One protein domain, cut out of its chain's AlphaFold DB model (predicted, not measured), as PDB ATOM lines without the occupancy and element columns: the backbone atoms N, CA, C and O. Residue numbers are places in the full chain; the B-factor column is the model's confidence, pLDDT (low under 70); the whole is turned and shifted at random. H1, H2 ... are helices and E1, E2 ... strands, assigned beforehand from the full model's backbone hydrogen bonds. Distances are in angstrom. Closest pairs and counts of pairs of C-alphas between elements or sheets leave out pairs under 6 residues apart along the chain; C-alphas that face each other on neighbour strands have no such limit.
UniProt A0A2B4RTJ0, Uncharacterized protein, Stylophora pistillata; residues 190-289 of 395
ATOM      1  N   LEU A 190      12.008  32.139  -8.259       86.00
ATOM      2  CA  LEU A 190      12.465  33.512  -8.508       86.00
ATOM      3  C   LEU A 190      11.413  34.411  -9.187       86.00
ATOM      4  O   LEU A 190      11.138  35.494  -8.660       86.00
ATOM      5  N   PRO A 191      10.803  34.023 -10.327       83.50
ATOM      6  CA  PRO A 191       9.784  34.852 -10.971       83.50
ATOM      7  C   PRO A 191       8.538  35.047 -10.095       83.50
ATOM      8  O   PRO A 191       7.934  36.119 -10.135       83.50
ATOM      9  N   LEU A 192       8.175  34.064  -9.266       88.00
ATOM     10  CA  LEU A 192       7.040  34.162  -8.341       88.00
ATOM     11  C   LEU A 192       7.329  35.137  -7.194       88.00
ATOM     12  O   LEU A 192       6.486  35.967  -6.853       88.00
ATOM     13  N   LEU A 193       8.547  35.108  -6.653       89.06
ATOM     14  CA  LEU A 193       8.993  36.056  -5.634       89.06
ATOM     15  C   LEU A 193       9.071  37.482  -6.162       89.06
ATOM     16  O   LEU A 193       8.727  38.419  -5.446       89.06
ATOM     17  N   LYS A 194       9.453  37.659  -7.431       85.69
ATOM     18  CA  LYS A 194       9.431  38.978  -8.066       85.69
ATOM     19  C   LYS A 194       8.022  39.583  -8.059       85.69
ATOM     20  O   LYS A 194       7.872  40.778  -7.825       85.69
ATOM     21  N   LYS A 195       6.989  38.750  -8.243       85.94
ATOM     22  CA  LYS A 195       5.575  39.156  -8.171       85.94
ATOM     23  C   LYS A 195       5.072  39.421  -6.744       85.94
ATOM     24  O   LYS A 195       3.912  39.795  -6.598       85.94
ATOM     25  N   ARG A 196       5.912  39.240  -5.714       88.88
ATOM     26  CA  ARG A 196       5.581  39.434  -4.288       88.88
ATOM     27  C   ARG A 196       4.316  38.670  -3.871       88.88
ATOM     28  O   ARG A 196       3.433  39.205  -3.208       88.88
ATOM     29  N   LEU A 197       4.187  37.422  -4.332       89.69
ATOM     30  CA  LEU A 197       3.007  36.607  -4.049       89.69
ATOM     31  C   LEU A 197       2.914  36.262  -2.559       89.69
ATOM     32  O   LEU A 197       3.888  35.866  -1.930       89.69
ATOM     33  N   LYS A 198       1.701  36.350  -2.011       92.00
ATOM     34  CA  LYS A 198       1.425  36.043  -0.602       92.00
ATOM     35  C   LYS A 198       1.587  34.575  -0.255       92.00
ATOM     36  O   LYS A 198       1.961  34.249   0.865       92.00
ATOM     37  N   LYS A 199       1.281  33.698  -1.204       93.12
ATOM     38  CA  LYS A 199       1.323  32.254  -1.024       93.12
ATOM     39  C   LYS A 199       1.856  31.609  -2.280       93.12
ATOM     40  O   LYS A 199       1.363  31.887  -3.373       93.12
ATOM     41  N   VAL A 200       2.855  30.756  -2.114       94.12
ATOM     42  CA  VAL A 200       3.478  30.017  -3.209       94.12
ATOM     43  C   VAL A 200       3.548  28.550  -2.817       94.12
ATOM     44  O   VAL A 200       4.103  28.220  -1.774       94.12
ATOM     45  N   VAL A 201       2.997  27.675  -3.655       94.31
ATOM     46  CA  VAL A 201       3.215  26.230  -3.553       94.31
ATOM     47  C   VAL A 201       4.233  25.845  -4.612       94.31
ATOM     48  O   VAL A 201       4.071  26.187  -5.782       94.31
ATOM     49  N   VAL A 202       5.286  25.159  -4.189       93.12
ATOM     50  CA  VAL A 202       6.379  24.703  -5.044       93.12
ATOM     51  C   VAL A 202       6.447  23.195  -4.940       93.12
ATOM     52  O   VAL A 202       6.496  22.669  -3.833       93.12
ATOM     53  N   VAL A 203       6.487  22.502  -6.075       91.38
ATOM     54  CA  VAL A 203       6.646  21.047  -6.107       91.38
ATOM     55  C   VAL A 203       8.049  20.711  -6.611       91.38
ATOM     56  O   VAL A 203       8.365  20.986  -7.765       91.38
ATOM     57  N   ASP A 204       8.895  20.125  -5.757       90.62
ATOM     58  CA  ASP A 204      10.214  19.605  -6.146       90.62
ATOM     59  C   ASP A 204      10.111  18.108  -6.447       90.62
ATOM     60  O   ASP A 204      10.139  17.276  -5.537       90.62
ATOM     61  N   GLY A 205       9.969  17.788  -7.733       84.94
ATOM     62  CA  GLY A 205      10.048  16.428  -8.276       84.94
ATOM     63  C   GLY A 205      11.410  16.099  -8.898       84.94
ATOM     64  O   GLY A 205      11.496  15.195  -9.726       84.94
ATOM     65  N   GLY A 206      12.460  16.863  -8.583       81.88
ATOM     66  CA  GLY A 206      13.792  16.641  -9.135       81.88
ATOM     67  C   GLY A 206      14.427  15.337  -8.641       81.88
ATOM     68  O   GLY A 206      14.259  14.943  -7.486       81.88
ATOM     69  N   HIS A 207      15.209  14.689  -9.508       82.44
ATOM     70  CA  HIS A 207      16.036  13.542  -9.133       82.44
ATOM     71  C   HIS A 207      17.064  13.936  -8.061       82.44
ATOM     72  O   HIS A 207      17.678  14.999  -8.174       82.44
ATOM     73  N   LYS A 208      17.251  13.079  -7.050       84.94
ATOM     74  CA  LYS A 208      18.257  13.224  -5.986       84.94
ATOM     75  C   LYS A 208      19.051  11.924  -5.896       84.94
ATOM     76  O   LYS A 208      18.436  10.857  -5.849       84.94
ATOM     77  N   GLU A 209      20.376  12.001  -5.852       77.50
ATOM     78  CA  GLU A 209      21.234  10.819  -5.691       77.50
ATOM     79  C   GLU A 209      21.348  10.417  -4.213       77.50
ATOM     80  O   GLU A 209      21.424   9.229  -3.882       77.50
ATOM     81  N   SER A 210      21.295  11.400  -3.312       82.12
ATOM     82  CA  SER A 210      21.405  11.210  -1.867       82.12
ATOM     83  C   SER A 210      20.310  11.925  -1.068       82.12
ATOM     84  O   SER A 210      19.676  12.879  -1.520       82.12
ATOM     85  N   ASP A 211      20.100  11.480   0.176       80.75
ATOM     86  CA  ASP A 211      19.159  12.125   1.103       80.75
ATOM     87  C   ASP A 211      19.632  13.517   1.576       80.75
ATOM     88  O   ASP A 211      18.831  14.282   2.108       80.75
ATOM     89  N   GLN A 212      20.899  13.871   1.338       82.31
ATOM     90  CA  GLN A 212      21.453  15.187   1.668       82.31
ATOM     91  C   GLN A 212      21.110  16.253   0.621       82.31
ATOM     92  O   GLN A 212      21.013  17.421   0.967       82.31
ATOM     93  N   GLU A 213      20.849  15.860  -0.630       84.62
ATOM     94  CA  GLU A 213      20.500  16.788  -1.722       84.62
ATOM     95  C   GLU A 213      19.072  17.352  -1.623       84.62
ATOM     96  O   GLU A 213      18.640  18.196  -2.424       84.62
ATOM     97  N   TRP A 214      18.286  16.866  -0.663       86.06
ATOM     98  CA  TRP A 214      16.956  17.401  -0.414       86.06
ATOM     99  C   TRP A 214      17.083  18.826   0.102       86.06
ATOM    100  O   TRP A 214      17.701  19.076   1.127       86.06
ATOM    101  N   GLY A 215      16.468  19.772  -0.602       87.44
ATOM    102  CA  GLY A 215      16.552  21.189  -0.254       87.44
ATOM    103  C   GLY A 215      17.644  21.971  -0.987       87.44
ATOM    104  O   GLY A 215      17.513  23.188  -1.065       87.44
ATOM    105  N   ASP A 216      18.630  21.340  -1.635       89.75
ATOM    106  CA  ASP A 216      19.700  22.058  -2.360       89.75
ATOM    107  C   ASP A 216      19.157  22.990  -3.447       89.75
ATOM    108  O   ASP A 216      19.551  24.155  -3.567       89.75
ATOM    109  N   SER A 217      18.191  22.494  -4.226       88.12
ATOM    110  CA  SER A 217      17.511  23.286  -5.256       88.12
ATOM    111  C   SER A 217      16.790  24.496  -4.654       88.12
ATOM    112  O   SER A 217      16.814  25.578  -5.243       88.12
ATOM    113  N   LEU A 218      16.207  24.336  -3.458       91.94
ATOM    114  CA  LEU A 218      15.569  25.421  -2.721       91.94
ATOM    115  C   LEU A 218      16.613  26.413  -2.207       91.94
ATOM    116  O   LEU A 218      16.493  27.601  -2.485       91.94
ATOM    117  N   LEU A 219      17.667  25.957  -1.532       92.31
ATOM    118  CA  LEU A 219      18.732  26.812  -1.001       92.31
ATOM    119  C   LEU A 219      19.401  27.649  -2.099       92.31
ATOM    120  O   LEU A 219      19.614  28.853  -1.917       92.31
ATOM    121  N   LYS A 220      19.654  27.052  -3.271       90.00
ATOM    122  CA  LYS A 220      20.158  27.769  -4.450       90.00
ATOM    123  C   LYS A 220      19.182  28.857  -4.907       90.00
ATOM    124  O   LYS A 220      19.602  29.994  -5.129       90.00
ATOM    125  N   ALA A 221      17.883  28.555  -4.978       89.31
ATOM    126  CA  ALA A 221      16.851  29.536  -5.316       89.31
ATOM    127  C   ALA A 221      16.765  30.677  -4.282       89.31
ATOM    128  O   ALA A 221      16.736  31.851  -4.656       89.31
ATOM    129  N   LEU A 222      16.799  30.365  -2.981       92.25
ATOM    130  CA  LEU A 222      16.771  31.361  -1.904       92.25
ATOM    131  C   LEU A 222      18.005  32.274  -1.938       92.25
ATOM    132  O   LEU A 222      17.881  33.489  -1.774       92.25
ATOM    133  N   SER A 223      19.191  31.718  -2.199       90.88
ATOM    134  CA  SER A 223      20.429  32.489  -2.370       90.88
ATOM    135  C   SER A 223      20.326  33.479  -3.536       90.88
ATOM    136  O   SER A 223      20.578  34.678  -3.374       90.88
ATOM    137  N   LEU A 224      19.847  33.016  -4.694       86.00
ATOM    138  CA  LEU A 224      19.640  33.878  -5.856       86.00
ATOM    139  C   LEU A 224      18.583  34.961  -5.591       86.00
ATOM    140  O   LEU A 224      18.769  36.111  -5.997       86.00
ATOM    141  N   ALA A 225      17.499  34.633  -4.886       88.75
ATOM    142  CA  ALA A 225      16.460  35.591  -4.519       88.75
ATOM    143  C   ALA A 225      16.961  36.651  -3.519       88.75
ATOM    144  O   ALA A 225      16.643  37.831  -3.672       88.75
ATOM    145  N   ARG A 226      17.809  36.279  -2.549       89.50
ATOM    146  CA  ARG A 226      18.508  37.235  -1.664       89.50
ATOM    147  C   ARG A 226      19.383  38.192  -2.472       89.50
ATOM    148  O   ARG A 226      19.333  39.405  -2.271       89.50
ATOM    149  N   GLN A 227      20.154  37.665  -3.423       84.88
ATOM    150  CA  GLN A 227      21.080  38.467  -4.220       84.88
ATOM    151  C   GLN A 227      20.354  39.424  -5.177       84.88
ATOM    152  O   GLN A 227      20.677  40.616  -5.201       84.88
ATOM    153  N   LYS A 228      19.384  38.905  -5.946       83.31
ATOM    154  CA  LYS A 228      18.726  39.612  -7.059       83.31
ATOM    155  C   LYS A 228      17.465  40.375  -6.661       83.31
ATOM    156  O   LYS A 228      17.219  41.447  -7.200       83.31
ATOM    157  N   LEU A 229      16.669  39.827  -5.742       84.62
ATOM    158  CA  LEU A 229      15.357  40.367  -5.356       84.62
ATOM    159  C   LEU A 229      15.341  40.946  -3.936       84.62
ATOM    160  O   LEU A 229      14.297  41.416  -3.495       84.62
ATOM    161  N   LYS A 230      16.470  40.889  -3.211       86.50
ATOM    162  CA  LYS A 230      16.607  41.374  -1.825       86.50
ATOM    163  C   LYS A 230      15.559  40.787  -0.870       86.50
ATOM    164  O   LYS A 230      15.143  41.432   0.084       86.50
ATOM    165  N   CYS A 231      15.129  39.554  -1.126       90.19
ATOM    166  CA  CYS A 231      14.218  38.842  -0.236       90.19
ATOM    167  C   CYS A 231      14.964  38.336   1.007       90.19
ATOM    168  O   CYS A 231      16.129  37.948   0.914       90.19
ATOM    169  N   SER A 232      14.277  38.290   2.147       93.06
ATOM    170  CA  SER A 232      14.730  37.570   3.344       93.06
ATOM    171  C   SER A 232      13.789  36.408   3.636       93.06
ATOM    172  O   SER A 232      12.610  36.461   3.292       93.06
ATOM    173  N   PHE A 233      14.308  35.359   4.263       95.44
ATOM    174  CA  PHE A 233      13.597  34.106   4.484       95.44
ATOM    175  C   PHE A 233      13.822  33.639   5.912       95.44
ATOM    176  O   PHE A 233      14.961  33.650   6.377       95.44
ATOM    177  N   ILE A 234      12.749  33.228   6.575       95.44
ATOM    178  CA  ILE A 234      12.771  32.749   7.959       95.44
ATOM    179  C   ILE A 234      11.852  31.537   8.097       95.44
ATOM    180  O   ILE A 234      10.815  31.462   7.431       95.44
ATOM    181  N   GLY A 235      12.207  30.606   8.979       93.44
ATOM    182  CA  GLY A 235      11.303  29.536   9.394       93.44
ATOM    183  C   GLY A 235      10.041  30.104  10.052       93.44
ATOM    184  O   GLY A 235      10.000  31.265  10.472       93.44
ATOM    185  N   LEU A 236       8.988  29.292  10.162       91.19
ATOM    186  CA  LEU A 236       7.719  29.734  10.760       91.19
ATOM    187  C   LEU A 236       7.878  30.234  12.207       91.19
ATOM    188  O   LEU A 236       7.203  31.189  12.591       91.19
ATOM    189  N   ASP A 237       8.823  29.649  12.946       88.88
ATOM    190  CA  ASP A 237       9.149  30.002  14.334       88.88
ATOM    191  C   ASP A 237      10.135  31.179  14.451       88.88
ATOM    192  O   ASP A 237      10.566  31.527  15.547       88.88
ATOM    193  N   GLY A 238      10.544  31.774  13.324       88.81
ATOM    194  CA  GLY A 238      11.514  32.871  13.280       88.81
ATOM    195  C   GLY A 238      12.987  32.449  13.273       88.81
ATOM    196  O   GLY A 238      13.851  33.323  13.253       88.81
ATOM    197  N   ARG A 239      13.291  31.141  13.257       91.88
ATOM    198  CA  ARG A 239      14.655  30.614  13.048       91.88
ATOM    199  C   ARG A 239      15.172  30.926  11.637       91.88
ATOM    200  O   ARG A 239      14.378  31.194  10.730       91.88
ATOM    201  N   ASP A 240      16.492  30.857  11.443       93.69
ATOM    202  CA  ASP A 240      17.067  30.917  10.097       93.69
ATOM    203  C   ASP A 240      16.520  29.771   9.234       93.69
ATOM    204  O   ASP A 240      16.391  28.634   9.688       93.69
ATOM    205  N   VAL A 241      16.159  30.087   7.990       94.50
ATOM    206  CA  VAL A 241      15.505  29.134   7.083       94.50
ATOM    207  C   VAL A 241      16.409  27.957   6.710       94.50
ATOM    208  O   VAL A 241      15.894  26.887   6.415       94.50
ATOM    209  N   ILE A 242      17.735  28.135   6.694       93.62
ATOM    210  CA  ILE A 242      18.668  27.077   6.292       93.62
ATOM    211  C   ILE A 242      18.733  26.034   7.403       93.62
ATOM    212  O   ILE A 242      18.462  24.862   7.159       93.62
ATOM    213  N   GLU A 243      18.986  26.477   8.636       92.44
ATOM    214  CA  GLU A 243      19.005  25.595   9.809       92.44
ATOM    215  C   GLU A 243      17.647  24.913  10.030       92.44
ATOM    216  O   GLU A 243      17.577  23.722  10.336       92.44
ATOM    217  N   ASP A 244      16.547  25.651   9.851       94.12
ATOM    218  CA  ASP A 244      15.200  25.110  10.016       94.12
ATOM    219  C   ASP A 244      14.844  24.077   8.930       94.12
ATOM    220  O   ASP A 244      14.221  23.062   9.245       94.12
ATOM    221  N   LEU A 245      15.275  24.287   7.680       93.88
ATOM    222  CA  LEU A 245      15.134  23.318   6.587       93.88
ATOM    223  C   LEU A 245      15.922  22.036   6.882       93.88
ATOM    224  O   LEU A 245      15.375  20.937   6.773       93.88
ATOM    225  N   GLU A 246      17.185  22.165   7.284       92.19
ATOM    226  CA  GLU A 246      18.038  21.019   7.603       92.19
ATOM    227  C   GLU A 246      17.451  20.177   8.743       92.19
ATOM    228  O   GLU A 246      17.317  18.961   8.610       92.19
ATOM    229  N   ASP A 247      17.030  20.810   9.838       91.50
ATOM    230  CA  ASP A 247      16.462  20.143  11.017       91.50
ATOM    231  C   ASP A 247      15.079  19.522  10.748       91.50
ATOM    232  O   ASP A 247      14.783  18.390  11.157       91.50
ATOM    233  N   ARG A 248      14.185  20.254  10.071       90.81
ATOM    234  CA  ARG A 248      12.782  19.838   9.916       90.81
ATOM    235  C   ARG A 248      12.526  18.965   8.694       90.81
ATOM    236  O   ARG A 248      11.578  18.185   8.748       90.81
ATOM    237  N   PHE A 249      13.331  19.066   7.638       91.31
ATOM    238  CA  PHE A 249      13.047  18.424   6.352       91.31
ATOM    239  C   PHE A 249      14.136  17.448   5.885       91.31
ATOM    240  O   PHE A 249      13.796  16.361   5.416       91.31
ATOM    241  N   VAL A 250      15.419  17.801   6.021       91.25
ATOM    242  CA  VAL A 250      16.536  17.007   5.466       91.25
ATOM    243  C   VAL A 250      16.989  15.915   6.433       91.25
ATOM    244  O   VAL A 250      16.917  14.728   6.123       91.25
ATOM    245  N   ASN A 251      17.375  16.296   7.651       90.62
ATOM    246  CA  ASN A 251      18.048  15.427   8.621       90.62
ATOM    247  C   ASN A 251      17.081  14.583   9.472       90.62
ATOM    248  O   ASN A 251      17.402  14.180  10.593       90.62
ATOM    249  N   LYS A 252      15.874  14.310   8.964       89.62
ATOM    250  CA  LYS A 252      14.904  13.455   9.655       89.62
ATOM    251  C   LYS A 252      15.279  11.976   9.525       89.62
ATOM    252  O   LYS A 252      15.775  11.558   8.477       89.62
ATOM    253  N   PRO A 253      15.028  11.164  10.570       86.06
ATOM    254  CA  PRO A 253      15.324   9.741  10.517       86.06
ATOM    255  C   PRO A 253      14.508   9.057   9.417       86.06
ATOM    256  O   PRO A 253      13.397   9.480   9.084       86.06
ATOM    257  N   LEU A 254      15.064   7.977   8.865       84.06
ATOM    258  CA  LEU A 254      14.429   7.190   7.810       84.06
ATOM    259  C   LEU A 254      13.003   6.769   8.223       84.06
ATOM    260  O   LEU A 254      12.764   6.377   9.369       84.06
ATOM    261  N   GLY A 255      12.045   6.892   7.302       83.00
ATOM    262  CA  GLY A 255      10.624   6.608   7.553       83.00
ATOM    263  C   GLY A 255       9.861   7.717   8.290       83.00
ATOM    264  O   GLY A 255       8.671   7.570   8.551       83.00
ATOM    265  N   HIS A 256      10.529   8.822   8.633       86.06
ATOM    266  CA  HIS A 256       9.921  10.012   9.241       86.06
ATOM    267  C   HIS A 256      10.276  11.286   8.467       86.06
ATOM    268  O   HIS A 256      10.170  12.393   9.000       86.06
ATOM    269  N   GLN A 257      10.733  11.147   7.222       89.31
ATOM    270  CA  GLN A 257      11.077  12.288   6.387       89.31
ATOM    271  C   GLN A 257       9.783  12.903   5.826       89.31
ATOM    272  O   GLN A 257       9.041  12.211   5.125       89.31
ATOM    273  N   PRO A 258       9.468  14.175   6.118       89.75
ATOM    274  CA  PRO A 258       8.230  14.787   5.651       89.75
ATOM    275  C   PRO A 258       8.278  15.072   4.146       89.75
ATOM    276  O   PRO A 258       9.341  15.342   3.580       89.75
ATOM    277  N   ARG A 259       7.109  15.085   3.501       90.69
ATOM    278  CA  ARG A 259       6.951  15.534   2.104       90.69
ATOM    279  C   ARG A 259       6.766  17.044   1.975       90.69
ATOM    280  O   ARG A 259       6.642  17.547   0.863       90.69
ATOM    281  N   ARG A 260       6.741  17.776   3.093       92.88
ATOM    282  CA  ARG A 260       6.470  19.217   3.124       92.88
ATOM    283  C   ARG A 260       7.497  20.008   3.920       92.88
ATOM    284  O   ARG A 260       7.973  19.546   4.955       92.88
ATOM    285  N   TYR A 261       7.741  21.239   3.490       94.69
ATOM    286  CA  TYR A 261       8.448  22.254   4.264       94.69
ATOM    287  C   TYR A 261       7.813  23.628   4.030       94.69
ATOM    288  O   TYR A 261       7.491  23.971   2.897       94.69
ATOM    289  N   ARG A 262       7.610  24.416   5.090       95.31
ATOM    290  CA  ARG A 262       6.943  25.723   5.012       95.31
ATOM    291  C   ARG A 262       7.768  26.781   5.723       95.31
ATOM    292  O   ARG A 262       8.244  26.554   6.830       95.31
ATOM    293  N   PHE A 263       7.895  27.944   5.098       96.44
ATOM    294  CA  PHE A 263       8.668  29.066   5.621       96.44
ATOM    295  C   PHE A 263       8.112  30.399   5.108       96.44
ATOM    296  O   PHE A 263       7.302  30.441   4.176       96.44
ATOM    297  N   LYS A 264       8.532  31.500   5.733       96.38
ATOM    298  CA  LYS A 264       8.096  32.856   5.386       96.38
ATOM    299  C   LYS A 264       9.123  33.548   4.505       96.38
ATOM    300  O   LYS A 264      10.331  33.362   4.661       96.38
ATOM    301  N   VAL A 265       8.628  34.406   3.624       95.81
ATOM    302  CA  VAL A 265       9.422  35.333   2.826       95.81
ATOM    303  C   VAL A 265       9.039  36.768   3.163       95.81
ATOM    304  O   VAL A 265       7.866  37.127   3.232       95.81
ATOM    305  N   HIS A 266      10.048  37.603   3.366       94.44
ATOM    306  CA  HIS A 266       9.912  39.042   3.514       94.44
ATOM    307  C   HIS A 266      10.455  39.728   2.265       94.44
ATOM    308  O   HIS A 266      11.606  39.518   1.872       94.44
ATOM    309  N   TYR A 267       9.618  40.564   1.662       92.25
ATOM    310  CA  TYR A 267       9.952  41.348   0.485       92.25
ATOM    311  C   TYR A 267      10.437  42.728   0.914       92.25
ATOM    312  O   TYR A 267       9.771  43.409   1.700       92.25
ATOM    313  N   TYR A 268      11.575  43.147   0.369       87.19
ATOM    314  CA  TYR A 268      12.154  44.460   0.617       87.19
ATOM    315  C   TYR A 268      12.193  45.284  -0.664       87.19
ATOM    316  O   TYR A 268      12.299  44.753  -1.771       87.19
ATOM    317  N   GLU A 269      12.120  46.595  -0.494       83.12
ATOM    318  CA  GLU A 269      12.350  47.573  -1.548       83.12
ATOM    319  C   GLU A 269      13.502  48.486  -1.135       83.12
ATOM    320  O   GLU A 269      13.703  48.756   0.055       83.12
ATOM    321  N   ASN A 270      14.296  48.922  -2.112       66.88
ATOM    322  CA  ASN A 270      15.391  49.841  -1.837       66.88
ATOM    323  C   ASN A 270      14.811  51.189  -1.397       66.88
ATOM    324  O   ASN A 270      14.032  51.795  -2.134       66.88
ATOM    325  N   GLY A 271      15.248  51.669  -0.235       59.72
ATOM    326  CA  GLY A 271      15.248  53.099   0.042       59.72
ATOM    327  C   GLY A 271      16.231  53.818  -0.888       59.72
ATOM    328  O   GLY A 271      17.045  53.191  -1.578       59.72
ATOM    329  N   THR A 272      16.170  55.147  -0.930       53.03
ATOM    330  CA  THR A 272      17.252  55.937  -1.548       53.03
ATOM    331  C   THR A 272      18.590  55.654  -0.839       53.03
ATOM    332  O   THR A 272      18.603  55.047   0.221       53.03
ATOM    333  N   VAL A 273      19.739  56.076  -1.390       58.62
ATOM    334  CA  VAL A 273      21.099  55.784  -0.847       58.62
ATOM    335  C   VAL A 273      21.267  56.120   0.654       58.62
ATOM    336  O   VAL A 273      22.191  55.630   1.296       58.62
ATOM    337  N   LEU A 274      20.369  56.933   1.218       57.22
ATOM    338  CA  LEU A 274      20.337  57.370   2.615       57.22
ATOM    339  C   LEU A 274      19.311  56.625   3.499       57.22
ATOM    340  O   LEU A 274      19.287  56.861   4.702       57.22
ATOM    341  N   GLU A 275      18.473  55.752   2.939       60.62
ATOM    342  CA  GLU A 275      17.399  55.047   3.647       60.62
ATOM    343  C   GLU A 275      17.633  53.532   3.660       60.62
ATOM    344  O   GLU A 275      17.958  52.912   2.645       60.62
ATOM    345  N   GLU A 276      17.438  52.920   4.829       66.88
ATOM    346  CA  GLU A 276      17.501  51.468   4.991       66.88
ATOM    347  C   GLU A 276      16.432  50.760   4.142       66.88
ATOM    348  O   GLU A 276      15.354  51.295   3.869       66.88
ATOM    349  N   ALA A 277      16.725  49.526   3.723       71.62
ATOM    350  CA  ALA A 277      15.790  48.718   2.949       71.62
ATOM    351  C   ALA A 277      14.487  48.505   3.736       71.62
ATOM    352  O   ALA A 277      14.484  47.935   4.830       71.62
ATOM    353  N   ARG A 278      13.360  48.929   3.163       82.06
ATOM    354  CA  ARG A 278      12.059  48.856   3.828       82.06
ATOM    355  C   ARG A 278      11.388  47.526   3.508       82.06
ATOM    356  O   ARG A 278      11.231  47.180   2.338       82.06
ATOM    357  N   LYS A 279      10.937  46.801   4.541       86.31
ATOM    358  CA  LYS A 279      10.029  45.657   4.358       86.31
ATOM    359  C   LYS A 279       8.716  46.189   3.781       86.31
ATOM    360  O   LYS A 279       8.028  46.976   4.432       86.31
ATOM    361  N   VAL A 280       8.404  45.785   2.557       87.38
ATOM    362  CA  VAL A 280       7.205  46.221   1.828       87.38
ATOM    363  C   VAL A 280       6.096  45.197   1.897       87.38
ATOM    364  O   VAL A 280       4.928  45.572   1.892       87.38
ATOM    365  N   ASP A 281       6.453  43.914   1.964       89.38
ATOM    366  CA  ASP A 281       5.456  42.865   2.002       89.38
ATOM    367  C   ASP A 281       5.976  41.577   2.652       89.38
ATOM    368  O   ASP A 281       7.175  41.407   2.897       89.38
ATOM    369  N   GLU A 282       5.064  40.654   2.927       93.75
ATOM    370  CA  GLU A 282       5.363  39.304   3.396       93.75
ATOM    371  C   GLU A 282       4.490  38.263   2.710       93.75
ATOM    372  O   GLU A 282       3.335  38.530   2.368       93.75
ATOM    373  N   GLY A 283       5.053  37.076   2.531       93.75
ATOM    374  CA  GLY A 283       4.370  35.912   1.998       93.75
ATOM    375  C   GLY A 283       4.905  34.628   2.610       93.75
ATOM    376  O   GLY A 283       5.812  34.632   3.444       93.75
ATOM    377  N   GLU A 284       4.346  33.513   2.173       96.00
ATOM    378  CA  GLU A 284       4.701  32.183   2.638       96.00
ATOM    379  C   GLU A 284       4.901  31.230   1.468       96.00
ATOM    380  O   GLU A 284       4.223  31.320   0.440       96.00
ATOM    381  N   ILE A 285       5.835  30.301   1.642       96.12
ATOM    382  CA  ILE A 285       6.176  29.304   0.636       96.12
ATOM    383  C   ILE A 285       6.004  27.924   1.254       96.12
ATOM    384  O   ILE A 285       6.549  27.641   2.322       96.12
ATOM    385  N   LEU A 286       5.245  27.079   0.564       96.31
ATOM    386  CA  LEU A 286       5.072  25.667   0.860       96.31
ATOM    387  C   LEU A 286       5.813  24.857  -0.205       96.31
ATOM    388  O   LEU A 286       5.391  24.800  -1.359       96.31
ATOM    389  N   LEU A 287       6.919  24.238   0.191       95.31
ATOM    390  CA  LEU A 287       7.594  23.215  -0.592       95.31
ATOM    391  C   LEU A 287       6.882  21.878  -0.379       95.31
ATOM    392  O   LEU A 287       6.705  21.444   0.759       95.31
ATOM    393  N   VAL A 288       6.540  21.218  -1.476       94.31
ATOM    394  CA  VAL A 288       6.050  19.844  -1.537       94.31
ATOM    395  C   VAL A 288       7.073  19.032  -2.315       94.31
ATOM    396  O   VAL A 288       7.477  19.419  -3.406       94.31
ATOM    397  N   SER A 289       7.515  17.911  -1.769       92.00
ATOM    398  CA  SER A 289       8.486  17.052  -2.431       92.00
ATOM    399  C   SER A 289       8.099  15.584  -2.216       92.00
ATOM    400  O   SER A 289       8.174  15.094  -1.085       92.00
TER     401      SER A 289
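What this domain is: This is residues 190 to 289 of the 395 residues of an uncharacterized protein of Stylophora pistillata (UniProt A0A2B4RTJ0). What shape do the atoms make? One strongly twisted sheet of four strands has helices H2 and H3 on one face, in two layers; its hairpin E3 and E4 makes the longest axis, and short H1 grazes the sheet. What are the parts? The printed part has 100 residues, with three named helices and four named strands in the order H1 E1 H2 E2 H3 E3 E4, a mixed class. The mixed sheet runs E1 E4 E3 E2. The whole is compact, with a radius of gyration of the C-alphas of 14.5 A, and spans 51 by 25 by 20 A.

Where its parts are: Where do the first elements lie? H1, residues 190 to 194, begins at C-alpha 190 (12.465, 33.512, -8.508) and is 6.3 A long; E1 is 199 to 203, 13.4 A, and H2 216 to 229, 19.1 A. What follows? E2 is 232 to 235, 10.6 A; H3 is 241 to 250, 12.3 A; E3 is 260 to 269, 29.3 A. E4, 278 to 288, 30.1 A, bends by 54 degrees at residue 281 and ends at C-alpha 288 (6.050, 19.844, -1.537).

How they stand to each other: How do the strands pair? E1 is parallel to E4, N 200 to O 284 3.0 A; E4 and E3 are antiparallel, N 265 to O 283 2.8 A, as are E3 and E2, N 264 to O 234 2.8 A. E1, H2 and E2 form a split strand-helix-strand unit, two strands of one sheet joined through a helix, with E4 and E3 between them in the sheet, its crossover right-handed. Where are the helices? H2 is over E3, along the strands at 3 degrees on the local plane, at a height over the sheet of 9.2 A; H3, on the same face at 5.8 A, is over none, only just, as 2 of its C-alphas fall on E2. H1 touches H2, closest C-alphas Leu 190 and Ala 225, 6.0 A; H2 and H3 are close but not clearly touching, closest C-alphas Leu 219 and Ile 242, 7.3 A. In H1, H2 and H3 every O i to N i+4 pair is within hydrogen-bond range.

The domain as a whole: How far does it reach? The two C-alphas farthest apart, of Gly 255 and Leu 274, are 51.9 A apart. Are there gaps or weak places? The printed part has no cut, the link E1 to H2 is long, and residues 270 to 276 have pLDDT under 70.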